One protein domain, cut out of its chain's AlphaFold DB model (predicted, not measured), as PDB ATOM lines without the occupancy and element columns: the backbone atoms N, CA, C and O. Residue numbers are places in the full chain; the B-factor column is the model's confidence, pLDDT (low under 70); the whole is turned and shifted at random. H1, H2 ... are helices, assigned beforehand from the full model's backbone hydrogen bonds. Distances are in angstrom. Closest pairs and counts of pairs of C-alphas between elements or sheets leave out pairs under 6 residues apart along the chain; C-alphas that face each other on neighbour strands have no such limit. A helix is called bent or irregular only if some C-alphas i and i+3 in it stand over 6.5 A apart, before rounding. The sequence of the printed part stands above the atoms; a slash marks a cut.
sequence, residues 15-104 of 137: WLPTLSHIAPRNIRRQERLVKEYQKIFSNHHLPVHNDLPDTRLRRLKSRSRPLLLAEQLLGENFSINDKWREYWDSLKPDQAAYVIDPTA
ATOM      1  N   TRP A  15     192.997 289.475  52.579       81.38
ATOM      2  CA  TRP A  15     193.148 288.033  52.358       81.38
ATOM      3  C   TRP A  15     194.551 287.604  51.940       81.38
ATOM      4  O   TRP A  15     194.909 286.439  52.103       81.38
ATOM      5  N   LEU A  16     195.349 288.519  51.385       84.19
ATOM      6  CA  LEU A  16     196.668 288.186  50.844       84.19
ATOM      7  C   LEU A  16     197.616 287.574  51.892       84.19
ATOM      8  O   LEU A  16     198.213 286.542  51.581       84.19
ATOM      9  N   PRO A  17     197.763 288.137  53.110       86.94
ATOM     10  CA  PRO A  17     198.622 287.565  54.147       86.94
ATOM     11  C   PRO A  17     198.244 286.121  54.483       86.94
ATOM     12  O   PRO A  17     199.092 285.235  54.491       86.94
ATOM     13  N   THR A  18     196.952 285.876  54.670       84.31
ATOM     14  CA  THR A  18     196.394 284.579  55.056       84.31
ATOM     15  C   THR A  18     196.568 283.530  53.961       84.31
ATOM     16  O   THR A  18     197.083 282.449  54.214       84.31
ATOM     17  N   LEU A  19     196.222 283.865  52.712       82.00
ATOM     18  CA  LEU A  19     196.345 282.939  51.579       82.00
ATOM     19  C   LEU A  19     197.795 282.635  51.198       82.00
ATOM     20  O   LEU A  19     198.077 281.567  50.666       82.00
ATOM     21  N   SER A  20     198.707 283.576  51.438       83.69
ATOM     22  CA  SER A  20     200.138 283.366  51.204       83.69
ATOM     23  C   SER A  20     200.861 282.754  52.401       83.69
ATOM     24  O   SER A  20     202.043 282.450  52.273       83.69
ATOM     25  N   HIS A  21     200.175 282.579  53.538       87.25
ATOM     26  CA  HIS A  21     200.773 282.188  54.813       87.25
ATOM     27  C   HIS A  21     201.977 283.079  55.190       87.25
ATOM     28  O   HIS A  21     203.016 282.630  55.668       87.25
ATOM     29  N   ILE A  22     201.853 284.383  54.932       88.19
ATOM     30  CA  ILE A  22     202.871 285.384  55.249       88.19
ATOM     31  C   ILE A  22     202.217 286.478  56.078       88.19
ATOM     32  O   ILE A  22     201.341 287.188  55.590       88.19
ATOM     33  N   ALA A  23     202.713 286.689  57.297       90.94
ATOM     34  CA  ALA A  23     202.184 287.717  58.182       90.94
ATOM     35  C   ALA A  23     202.186 289.129  57.537       90.94
ATOM     36  O   ALA A  23     203.086 289.479  56.751       90.94
ATOM     37  N   PRO A  24     201.214 289.991  57.892       91.31
ATOM     38  CA  PRO A  24     201.137 291.371  57.428       91.31
ATOM     39  C   PRO A  24     202.452 292.148  57.600       91.31
ATOM     40  O   PRO A  24     203.227 291.942  58.537       91.31
ATOM     41  N   ARG A  25     202.728 293.075  56.671       91.50
ATOM     42  CA  ARG A  25     204.013 293.802  56.588       91.50
ATOM     43  C   ARG A  25     204.371 294.547  57.878       91.50
ATOM     44  O   ARG A  25     205.540 294.586  58.246       91.50
ATOM     45  N   ASN A  26     203.393 295.186  58.512       91.12
ATOM     46  CA  ASN A  26     203.556 295.901  59.779       91.12
ATOM     47  C   ASN A  26     204.002 294.956  60.904       91.12
ATOM     48  O   ASN A  26     204.990 295.256  61.568       91.12
ATOM     49  N   ILE A  27     203.354 293.799  61.040       93.25
ATOM     50  CA  ILE A  27     203.650 292.809  62.085       93.25
ATOM     51  C   ILE A  27     205.044 292.204  61.875       93.25
ATOM     52  O   ILE A  27     205.854 292.174  62.797       93.25
ATOM     53  N   ARG A  28     205.398 291.836  60.636       94.38
ATOM     54  CA  ARG A  28     206.753 291.336  60.313       94.38
ATOM     55  C   ARG A  28     207.857 292.356  60.591       94.38
ATOM     56  O   ARG A  28     208.973 291.998  60.954       94.38
ATOM     57  N   ARG A  29     207.574 293.648  60.390       94.12
ATOM     58  CA  ARG A  29     208.528 294.720  60.711       94.12
ATOM     59  C   ARG A  29     208.761 294.834  62.212       94.12
ATOM     60  O   ARG A  29     209.904 295.030  62.606       94.12
ATOM     61  N   GLN A  30     207.706 294.703  63.013       94.25
ATOM     62  CA  GLN A  30     207.800 294.705  64.473       94.25
ATOM     63  C   GLN A  30     208.616 293.508  64.971       94.25
ATOM     64  O   GLN A  30     209.561 293.698  65.726       94.25
ATOM     65  N   GLU A  31     208.347 292.305  64.458       94.94
ATOM     66  CA  GLU A  31     209.136 291.108  64.778       94.94
ATOM     67  C   GLU A  31     210.624 291.296  64.476       94.94
ATOM     68  O   GLU A  31     211.481 291.035  65.318       94.94
ATOM     69  N   ARG A  32     210.941 291.736  63.253       94.75
ATOM     70  CA  ARG A  32     212.329 291.914  62.833       94.75
ATOM     71  C   ARG A  32     213.050 292.925  63.715       94.75
ATOM     72  O   ARG A  32     214.198 292.693  64.075       94.75
ATOM     73  N   LEU A  33     212.364 294.000  64.084       93.81
ATOM     74  CA  LEU A  33     212.880 295.017  64.986       93.81
ATOM     75  C   LEU A  33     213.159 294.446  66.383       93.81
ATOM     76  O   LEU A  33     214.230 294.707  66.919       93.81
ATOM     77  N   VAL A  34     212.264 293.623  66.942       94.12
ATOM     78  CA  VAL A  34     212.492 292.950  68.236       94.12
ATOM     79  C   VAL A  34     213.707 292.020  68.163       94.12
ATOM     80  O   VAL A  34     214.572 292.079  69.033       94.12
ATOM     81  N   LYS A  35     213.829 291.217  67.097       93.94
ATOM     82  CA  LYS A  35     214.986 290.328  66.888       93.94
ATOM     83  C   LYS A  35     216.297 291.100  66.735       93.94
ATOM     84  O   LYS A  35     217.310 290.709  67.307       93.94
ATOM     85  N   GLU A  36     216.293 292.178  65.953       92.50
ATOM     86  CA  GLU A  36     217.466 293.038  65.767       92.50
ATOM     87  C   GLU A  36     217.864 293.712  67.082       92.50
ATOM     88  O   GLU A  36     219.042 293.691  67.433       92.50
ATOM     89  N   TYR A  37     216.896 294.218  67.850       91.81
ATOM     90  CA  TYR A  37     217.136 294.780  69.176       91.81
ATOM     91  C   TYR A  37     217.754 293.728  70.106       91.81
ATOM     92  O   TYR A  37     218.864 293.918  70.587       91.81
ATOM     93  N   GLN A  38     217.127 292.561  70.279       92.19
ATOM     94  CA  GLN A  38     217.685 291.481  71.102       92.19
ATOM     95  C   GLN A  38     219.098 291.074  70.659       92.19
ATOM     96  O   GLN A  38     219.972 290.852  71.495       92.19
ATOM     97  N   LYS A  39     219.363 291.020  69.349       92.75
ATOM     98  CA  LYS A  39     220.693 290.717  68.805       92.75
ATOM     99  C   LYS A  39     221.731 291.789  69.154       92.75
ATOM    100  O   LYS A  39     222.873 291.450  69.446       92.75
ATOM    101  N   ILE A  40     221.351 293.065  69.112       90.50
ATOM    102  CA  ILE A  40     222.237 294.174  69.482       90.50
ATOM    103  C   ILE A  40     222.537 294.122  70.982       90.50
ATOM    104  O   ILE A  40     223.699 294.171  71.371       90.50
ATOM    105  N   PHE A  41     221.513 293.963  71.821       88.19
ATOM    106  CA  PHE A  41     221.664 293.975  73.278       88.19
ATOM    107  C   PHE A  41     222.302 292.704  73.850       88.19
ATOM    108  O   PHE A  41     222.960 292.782  74.878       88.19
ATOM    109  N   SER A  42     222.178 291.554  73.182       91.94
ATOM    110  CA  SER A  42     222.882 290.322  73.578       91.94
ATOM    111  C   SER A  42     224.384 290.360  73.288       91.94
ATOM    112  O   SER A  42     225.147 289.666  73.954       91.94
ATOM    113  N   ASN A  43     224.831 291.165  72.318       92.62
ATOM    114  CA  ASN A  43     226.246 291.316  71.995       92.62
ATOM    115  C   ASN A  43     226.741 292.731  72.311       92.62
ATOM    116  O   ASN A  43     226.707 293.631  71.468       92.62
ATOM    117  N   HIS A  44     227.272 292.905  73.521       87.62
ATOM    118  CA  HIS A  44     227.825 294.177  73.993       87.62
ATOM    119  C   HIS A  44     229.107 294.624  73.273       87.62
ATOM    120  O   HIS A  44     229.483 295.785  73.379       87.62
ATOM    121  N   HIS A  45     229.771 293.748  72.509       90.75
ATOM    122  CA  HIS A  45     230.989 294.100  71.769       90.75
ATOM    123  C   HIS A  45     230.713 294.787  70.428       90.75
ATOM    124  O   HIS A  45     231.648 295.176  69.727       90.75
ATOM    125  N   LEU A  46     229.444 294.920  70.031       89.56
ATOM    126  CA  LEU A  46     229.099 295.590  68.786       89.56
ATOM    127  C   LEU A  46     229.416 297.093  68.874       89.56
ATOM    128  O   LEU A  46     228.971 297.758  69.808       89.56
ATOM    129  N   PRO A  47     230.093 297.676  67.867       88.44
ATOM    130  CA  PRO A  47     230.426 299.102  67.869       88.44
ATOM    131  C   PRO A  47     229.185 300.008  67.841       88.44
ATOM    132  O   PRO A  47     229.264 301.160  68.256       88.44
ATOM    133  N   VAL A  48     228.031 299.471  67.424       84.94
ATOM    134  CA  VAL A  48     226.730 300.160  67.412       84.94
ATOM    135  C   VAL A  48     226.362 300.730  68.782       84.94
ATOM    136  O   VAL A  48     225.702 301.761  68.830       84.94
ATOM    137  N   HIS A  49     226.809 300.125  69.888       84.81
ATOM    138  CA  HIS A  49     226.518 300.629  71.237       84.81
ATOM    139  C   HIS A  49     227.061 302.039  71.493       84.81
ATOM    140  O   HIS A  49     226.455 302.779  72.260       84.81
ATOM    141  N   ASN A  50     228.130 302.442  70.802       84.62
ATOM    142  CA  ASN A  50     228.663 303.806  70.880       84.62
ATOM    143  C   ASN A  50     227.771 304.827  70.155       84.62
ATOM    144  O   ASN A  50     227.772 306.009  70.498       84.62
ATOM    145  N   ASP A  51     227.008 304.374  69.158       81.81
ATOM    146  CA  ASP A  51     226.117 305.208  68.347       81.81
ATOM    147  C   ASP A  51     224.681 305.242  68.892       81.81
ATOM    148  O   ASP A  51     223.866 306.086  68.484       81.81
ATOM    149  N   LEU A  52     224.342 304.314  69.797       76.06
ATOM    150  CA  LEU A  52     223.026 304.252  70.414       76.06
ATOM    151  C   LEU A  52     222.827 305.479  71.314       76.06
ATOM    152  O   LEU A  52     223.591 305.701  72.253       76.06
ATOM    153  N   PRO A  53     221.802 306.306  71.048       71.62
ATOM    154  CA  PRO A  53     221.499 307.422  71.922       71.62
ATOM    155  C   PRO A  53     220.994 306.916  73.269       71.62
ATOM    156  O   PRO A  53     220.185 305.991  73.320       71.62
ATOM    157  N   ASP A  54     221.388 307.601  74.337       68.00
ATOM    158  CA  ASP A  54     220.789 307.407  75.652       68.00
ATOM    159  C   ASP A  54     219.273 307.675  75.553       68.00
ATOM    160  O   ASP A  54     218.847 308.745  75.101       68.00
ATOM    161  N   THR A  55     218.438 306.691  75.903       62.97
ATOM    162  CA  THR A  55     216.976 306.732  75.682       62.97
ATOM    163  C   THR A  55     216.296 307.851  76.472       62.97
ATOM    164  O   THR A  55     215.215 308.317  76.104       62.97
ATOM    165  N   ARG A  56     216.970 308.343  77.519       58.97
ATOM    166  CA  ARG A  56     216.572 309.494  78.345       58.97
ATOM    167  C   ARG A  56     216.781 310.837  77.644       58.97
ATOM    168  O   ARG A  56     216.147 311.828  78.013       58.97
ATOM    169  N   LEU A  57     217.638 310.893  76.626       61.84
ATOM    170  CA  LEU A  57     217.887 312.110  75.865       61.84
ATOM    171  C   LEU A  57     216.787 312.296  74.821       61.84
ATOM    172  O   LEU A  57     216.597 311.515  73.887       61.84
ATOM    173  N   ARG A  58     216.039 313.385  74.993       57.47
ATOM    174  CA  ARG A  58     214.847 313.734  74.218       57.47
ATOM    175  C   ARG A  58     215.223 314.162  72.791       57.47
ATOM    176  O   ARG A  58     215.230 315.340  72.453       57.47
ATOM    177  N   ARG A  59     215.566 313.195  71.938       63.84
ATOM    178  CA  ARG A  59     215.837 313.408  70.507       63.84
ATOM    179  C   ARG A  59     214.529 313.710  69.753       63.84
ATOM    180  O   ARG A  59     213.427 313.469  70.244       63.84
ATOM    181  N   LEU A  60     214.654 314.208  68.520       69.38
ATOM    182  CA  LEU A  60     213.542 314.376  67.578       69.38
ATOM    183  C   LEU A  60     212.646 313.131  67.535       69.38
ATOM    184  O   LEU A  60     213.136 312.008  67.383       69.38
ATOM    185  N   LYS A  61     211.326 313.359  67.580       64.56
ATOM    186  CA  LYS A  61     210.293 312.312  67.620       64.56
ATOM    187  C   LYS A  61     210.454 311.239  66.547       64.56
ATOM    188  O   LYS A  61     209.940 310.159  66.770       64.56
ATOM    189  N   SER A  62     211.083 311.510  65.404       68.44
ATOM    190  CA  SER A  62     211.305 310.535  64.326       68.44
ATOM    191  C   SER A  62     212.508 309.613  64.556       68.44
ATOM    192  O   SER A  62     212.479 308.471  64.111       68.44
ATOM    193  N   ARG A  63     213.551 310.080  65.256       64.00
ATOM    194  CA  ARG A  63     214.864 309.414  65.338       64.00
ATOM    195  C   ARG A  63     215.023 308.446  66.521       64.00
ATOM    196  O   ARG A  63     215.976 307.684  66.519       64.00
ATOM    197  N   SER A  64     214.120 308.470  67.506       63.47
ATOM    198  CA  SER A  64     214.145 307.568  68.681       63.47
ATOM    199  C   SER A  64     213.070 306.465  68.635       63.47
ATOM    200  O   SER A  64     213.064 305.541  69.442       63.47
ATOM    201  N   ARG A  65     212.147 306.515  67.660       75.62
ATOM    202  CA  ARG A  65     210.995 305.593  67.635       75.62
ATOM    203  C   ARG A  65     211.359 304.111  67.588       75.62
ATOM    204  O   ARG A  65     210.654 303.370  68.255       75.62
ATOM    205  N   PRO A  66     212.382 303.653  66.838       82.50
ATOM    206  CA  PRO A  66     212.636 302.219  66.728       82.50
ATOM    207  C   PRO A  66     213.062 301.573  68.049       82.50
ATOM    208  O   PRO A  66     212.566 300.501  68.364       82.50
ATOM    209  N   LEU A  67     213.926 302.236  68.827       83.44
ATOM    210  CA  LEU A  67     214.413 301.713  70.110       83.44
ATOM    211  C   LEU A  67     213.300 301.708  71.162       83.44
ATOM    212  O   LEU A  67     213.047 300.678  71.771       83.44
ATOM    213  N   LEU A  68     212.569 302.820  71.288       85.44
ATOM    214  CA  LEU A  68     211.426 302.921  72.203       85.44
ATOM    215  C   LEU A  68     210.332 301.903  71.873       85.44
ATOM    216  O   LEU A  68     209.772 301.272  72.761       85.44
ATOM    217  N   LEU A  69     210.034 301.731  70.584       88.62
ATOM    218  CA  LEU A  69     209.055 300.750  70.135       88.62
ATOM    219  C   LEU A  69     209.548 299.320  70.391       88.62
ATOM    220  O   LEU A  69     208.743 298.476  70.754       88.62
ATOM    221  N   ALA A  70     210.847 299.039  70.253       89.12
ATOM    222  CA  ALA A  70     211.410 297.731  70.590       89.12
ATOM    223  C   ALA A  70     211.251 297.408  72.078       89.12
ATOM    224  O   ALA A  70     210.811 296.314  72.418       89.12
ATOM    225  N   GLU A  71     211.569 298.370  72.945       88.06
ATOM    226  CA  GLU A  71     211.425 298.246  74.398       88.06
ATOM    227  C   GLU A  71     209.970 298.008  74.801       88.06
ATOM    228  O   GLU A  71     209.692 297.106  75.589       88.06
ATOM    229  N   GLN A  72     209.036 298.759  74.210       90.62
ATOM    230  CA  GLN A  72     207.600 298.556  74.418       90.62
ATOM    231  C   GLN A  72     207.160 297.154  73.987       90.62
ATOM    232  O   GLN A  72     206.540 296.441  74.769       90.62
ATOM    233  N   LEU A  73     207.531 296.724  72.776       91.75
ATOM    234  CA  LEU A  73     207.164 295.403  72.258       91.75
ATOM    235  C   LEU A  73     207.758 294.254  73.084       91.75
ATOM    236  O   LEU A  73     207.115 293.218  73.241       91.75
ATOM    237  N   LEU A  74     208.972 294.425  73.611       89.44
ATOM    238  CA  LEU A  74     209.586 293.461  74.522       89.44
ATOM    239  C   LEU A  74     208.850 293.404  75.862       89.44
ATOM    240  O   LEU A  74     208.583 292.310  76.348       89.44
ATOM    241  N   GLY A  75     208.484 294.557  76.432       89.06
ATOM    242  CA  GLY A  75     207.702 294.624  77.669       89.06
ATOM    243  C   GLY A  75     206.297 294.026  77.538       89.06
ATOM    244  O   GLY A  75     205.788 293.431  78.483       89.06
ATOM    245  N   GLU A  76     205.692 294.128  76.354       90.75
ATOM    246  CA  GLU A  76     204.380 293.552  76.031       90.75
ATOM    247  C   GLU A  76     204.431 292.054  75.664       90.75
ATOM    248  O   GLU A  76     203.394 291.479  75.343       90.75
ATOM    249  N   ASN A  77     205.605 291.405  75.702       89.19
ATOM    250  CA  ASN A  77     205.805 290.023  75.239       89.19
ATOM    251  C   ASN A  77     205.269 289.791  73.811       89.19
ATOM    252  O   ASN A  77     204.518 288.850  73.553       89.19
ATOM    253  N   PHE A  78     205.649 290.667  72.875       91.44
ATOM    254  CA  PHE A  78     205.169 290.631  71.494       91.44
ATOM    255  C   PHE A  78     205.320 289.249  70.839       91.44
ATOM    256  O   PHE A  78     206.418 288.705  70.706       91.44
ATOM    257  N   SER A  79     204.201 288.751  70.319       92.44
ATOM    258  CA  SER A  79     204.099 287.533  69.522       92.44
ATOM    259  C   SER A  79     203.446 287.859  68.179       92.44
ATOM    260  O   SER A  79     202.387 288.485  68.106       92.44
ATOM    261  N   ILE A  80     204.092 287.433  67.090       91.75
ATOM    262  CA  ILE A  80     203.605 287.643  65.714       91.75
ATOM    263  C   ILE A  80     202.232 287.029  65.531       91.75
ATOM    264  O   ILE A  80     201.376 287.639  64.898       91.75
ATOM    265  N   ASN A  81     202.058 285.808  66.035       92.00
ATOM    266  CA  ASN A  81     200.863 285.019  65.790       92.00
ATOM    267  C   ASN A  81     199.664 285.674  66.468       92.00
ATOM    268  O   ASN A  81     198.622 285.831  65.838       92.00
ATOM    269  N   ASP A  82     199.846 286.164  67.693       91.88
ATOM    270  CA  ASP A  82     198.789 286.843  68.441       91.88
ATOM    271  C   ASP A  82     198.425 288.175  67.781       91.88
ATOM    272  O   ASP A  82     197.257 288.435  67.498       91.88
ATOM    273  N   LYS A  83     199.427 288.970  67.384       91.81
ATOM    274  CA  LYS A  83     199.192 290.224  66.652       91.81
ATOM    275  C   LYS A  83     198.572 290.008  65.277       91.81
ATOM    276  O   LYS A  83     197.829 290.862  64.797       91.81
ATOM    277  N   TRP A  84     198.875 288.893  64.618       90.75
ATOM    278  CA  TRP A  84     198.270 288.548  63.335       90.75
ATOM    279  C   TRP A  84     196.816 288.124  63.515       90.75
ATOM    280  O   TRP A  84     195.968 288.601  62.764       90.75
ATOM    281  N   ARG A  85     196.499 287.329  64.540       89.88
ATOM    282  CA  ARG A  85     195.113 286.996  64.901       89.88
ATOM    283  C   ARG A  85     194.302 288.253  65.221       89.88
ATOM    284  O   ARG A  85     193.296 288.489  64.562       89.88
ATOM    285  N   GLU A  86     194.815 289.137  66.081       89.44
ATOM    286  CA  GLU A  86     194.192 290.442  66.376       89.44
ATOM    287  C   GLU A  86     193.949 291.274  65.102       89.44
ATOM    288  O   GLU A  86     192.882 291.860  64.905       89.44
ATOM    289  N   TYR A  87     194.941 291.325  64.206       88.06
ATOM    290  CA  TYR A  87     194.832 292.061  62.948       88.06
ATOM    291  C   TYR A  87     193.771 291.460  62.020       88.06
ATOM    292  O   TYR A  87     193.006 292.200  61.400       88.06
ATOM    293  N   TRP A  88     193.705 290.133  61.938       86.25
ATOM    294  CA  TRP A  88     192.711 289.417  61.144       86.25
ATOM    295  C   TRP A  88     191.289 289.654  61.665       86.25
ATOM    296  O   TRP A  88     190.409 290.021  60.883       86.25
ATOM    297  N   ASP A  89     191.094 289.571  62.981       85.19
ATOM    298  CA  ASP A  89     189.805 289.810  63.636       85.19
ATOM    299  C   ASP A  89     189.318 291.254  63.457       85.19
ATOM    300  O   ASP A  89     188.118 291.501  63.313       85.19
ATOM    301  N   SER A  90     190.241 292.220  63.410       84.06
ATOM    302  CA  SER A  90     189.913 293.641  63.232       84.06
ATOM    303  C   SER A  90     189.382 293.980  61.834       84.06
ATOM    304  O   SER A  90     188.585 294.905  61.678       84.06
ATOM    305  N   LEU A  91     189.807 293.232  60.811       76.75
ATOM    306  CA  LEU A  91     189.462 293.498  59.414       76.75
ATOM    307  C   LEU A  91     188.092 292.946  59.007       76.75
ATOM    308  O   LEU A  91     187.607 293.346  57.951       76.75
ATOM    309  N   LYS A  92     187.511 292.031  59.806       65.94
ATOM    310  CA  LYS A  92     186.233 291.324  59.572       65.94
ATOM    311  C   LYS A  92     185.846 291.209  58.087       65.94
ATOM    312  O   LYS A  92     184.811 291.741  57.688       65.94
ATOM    313  N   PRO A  93     186.654 290.555  57.232       67.19
ATOM    314  CA  PRO A  93     186.220 290.329  55.862       67.19
ATOM    315  C   PRO A  93     184.942 289.474  55.869       67.19
ATOM    316  O   PRO A  93     184.862 288.525  56.645       67.19
ATOM    317  N   ASP A  94     183.984 289.740  54.972       64.50
ATOM    318  CA  ASP A  94     182.683 289.031  54.869       64.50
ATOM    319  C   ASP A  94     182.794 287.494  54.747       64.50
ATOM    320  O   ASP A  94     181.819 286.758  54.857       64.50
ATOM    321  N   GLN A  95     184.003 286.996  54.500       64.88
ATOM    322  CA  GLN A  95     184.352 285.596  54.301       64.88
ATOM    323  C   GLN A  95     185.279 285.052  55.410       64.88
ATOM    324  O   GLN A  95     185.800 283.950  55.274       64.88
ATOM    325  N   ALA A  96     185.517 285.793  56.503       63.59
ATOM    326  CA  ALA A  96     186.429 285.392  57.585       63.59
ATOM    327  C   ALA A  96     186.096 284.006  58.162       63.59
ATOM    328  O   ALA A  96     186.996 283.287  58.575       63.59
ATOM    329  N   ALA A  97     184.825 283.596  58.097       66.50
ATOM    330  CA  ALA A  97     184.357 282.280  58.521       66.50
ATOM    331  C   ALA A  97     185.067 281.096  57.829       66.50
ATOM    332  O   ALA A  97     185.098 280.004  58.387       66.50
ATOM    333  N   TYR A  98     185.646 281.284  56.635       70.12
ATOM    334  CA  TYR A  98     186.372 280.217  55.934       70.12
ATOM    335  C   TYR A  98     187.800 279.997  56.455       70.12
ATOM    336  O   TYR A  98     188.434 279.015  56.075       70.12
ATOM    337  N   VAL A  99     188.320 280.892  57.301       72.69
ATOM    338  CA  VAL A  99     189.659 280.783  57.890       72.69
ATOM    339  C   VAL A  99     189.530 280.791  59.407       72.69
ATOM    340  O   VAL A  99     189.301 281.835  60.009       72.69
ATOM    341  N   ILE A 100     189.711 279.616  60.011       73.75
ATOM    342  CA  ILE A 100     189.630 279.426  61.466       73.75
ATOM    343  C   ILE A 100     190.858 280.025  62.166       73.75
ATOM    344  O   ILE A 100     190.719 280.690  63.185       73.75
ATOM    345  N   ASP A 101     192.055 279.820  61.609       82.12
ATOM    346  CA  ASP A 101     193.296 280.401  62.126       82.12
ATOM    347  C   ASP A 101     194.114 280.995  60.968       82.12
ATOM    348  O   ASP A 101     194.543 280.245  60.084       82.12
ATOM    349  N   PRO A 102     194.354 282.322  60.937       82.94
ATOM    350  CA  PRO A 102     195.158 282.948  59.890       82.94
ATOM    351  C   PRO A 102     196.640 282.560  59.961       82.94
ATOM    352  O   PRO A 102     197.366 282.754  58.987       82.94
ATOM    353  N   THR A 103     197.089 282.021  61.097       84.62
ATOM    354  CA  THR A 103     198.479 281.612  61.333       84.62
ATOM    355  C   THR A 103     198.740 280.149  60.989       84.62
ATOM    356  O   THR A 103     199.894 279.733  60.988       84.62
ATOM    357  N   ALA A 104     197.707 279.364  60.667       84.88
ATOM    358  CA  ALA A 104     197.867 277.976  60.257       84.88
ATOM    359  C   ALA A 104     198.268 277.877  58.777       84.88
ATOM    360  O   ALA A 104     197.816 278.654  57.930       84.88
TER     361      ALA A 104
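Overview. This is residues 15 to 104 of the 137 residues of the protein "uncharacterized protein LOC115885710" of Sitophilus oryzae (UniProt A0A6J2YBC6). A long helix, H2, makes one half of an elongated, loose body; H5 packs on the beginning of H2 and runs on the opposite way to make most of the other half, while H4 packs on the middle part of H2, about perpendicular to it. The short helix H3 lies at the far end beyond H2, and H1 and the tail of residues 92 to 104 lie at the other end by H5; residues 56 to 62, in the long loop back from H3 to H4, stick out. The printed part has 90 residues with five named helices, H1 to H5 in order along the chain, and no named strand; the class is all helix. The radius of gyration of the C-alphas is 16.7 A, which is loose, and the C-alphas span 51 by 26 by 20 A.

Arrangement. H1, residues 15 to 20, touches no helix, but it is near H5, residues 80 to 91, with 6 pairs of C-alphas within 10 A. A tight link of four residues joins H1 to H2, residues 25 to 42, yet the two helices are apart. H2 touches H5 with residues 27 to 31 alone, and H5 touches H2 with residues 80 to 84 alone. The closest C-alphas of this pair are those of Ile 27 and Ile 80, 6.3 A apart, and the helices run opposite ways at a shallow tilt of 23 degrees. H3, residues 47 to 50, is close to H2 but not clearly touching it; their closest C-alphas, those of Ile 40 and Val 48, are 7.8 A apart. H4, residues 65 to 75, touches H2, and H2 touches H4 with residues 30 to 37 alone. The closest C-alphas of H2 and H4 are those of Val 34 and Ala 70, 5.4 A apart, and the two lines are about perpendicular at 83 degrees. H4 and H5 are apart, though a tight link of four residues joins them. H1 is apart from H3 and from H4, and H3 is apart from H4 and from H5. In H1, H2, H4 and H5 every O i to N i+4 pair is within hydrogen-bond range; H3 is too short for such a pair, and its one O i to N i+3 pair is within range.

Along the chain. H1 begins the printed part at C-alpha 15, at (193.148, 288.033, 52.358), and measures 8.5 A from first to last C-alpha. H2, the longest helix with 18 residues, measures 25.6 A, from C-alpha 25 at (204.013, 293.802, 56.588) to C-alpha 42 at (222.882, 290.322, 73.578). H3 has four residues and measures 5.9 A. H4, with 11 residues, measures 15.2 A. H5, with 12 residues, measures 16.6 A and ends at C-alpha 91, at (189.462, 293.498, 59.414). No helix is bent or irregular.

Size, cuts and confidence. The two C-alphas farthest apart are those of His 45 and Asp 94, at 51.4 A, while the first and last printed C-alphas, those of Trp 15 and Ala 104, are 13.6 A apart. The printed part has no cut. The link from H3 to H4, residues 51 to 64, is long, and the other three links are tight. Residues 42 to 47, of which 42 belongs to H2 and 47 to H3, stand free, as do residues 56 to 62. The mean pLDDT of the printed part is 83.2; it is under 70 in 17 residues, 54 to 64 and 92 to 97.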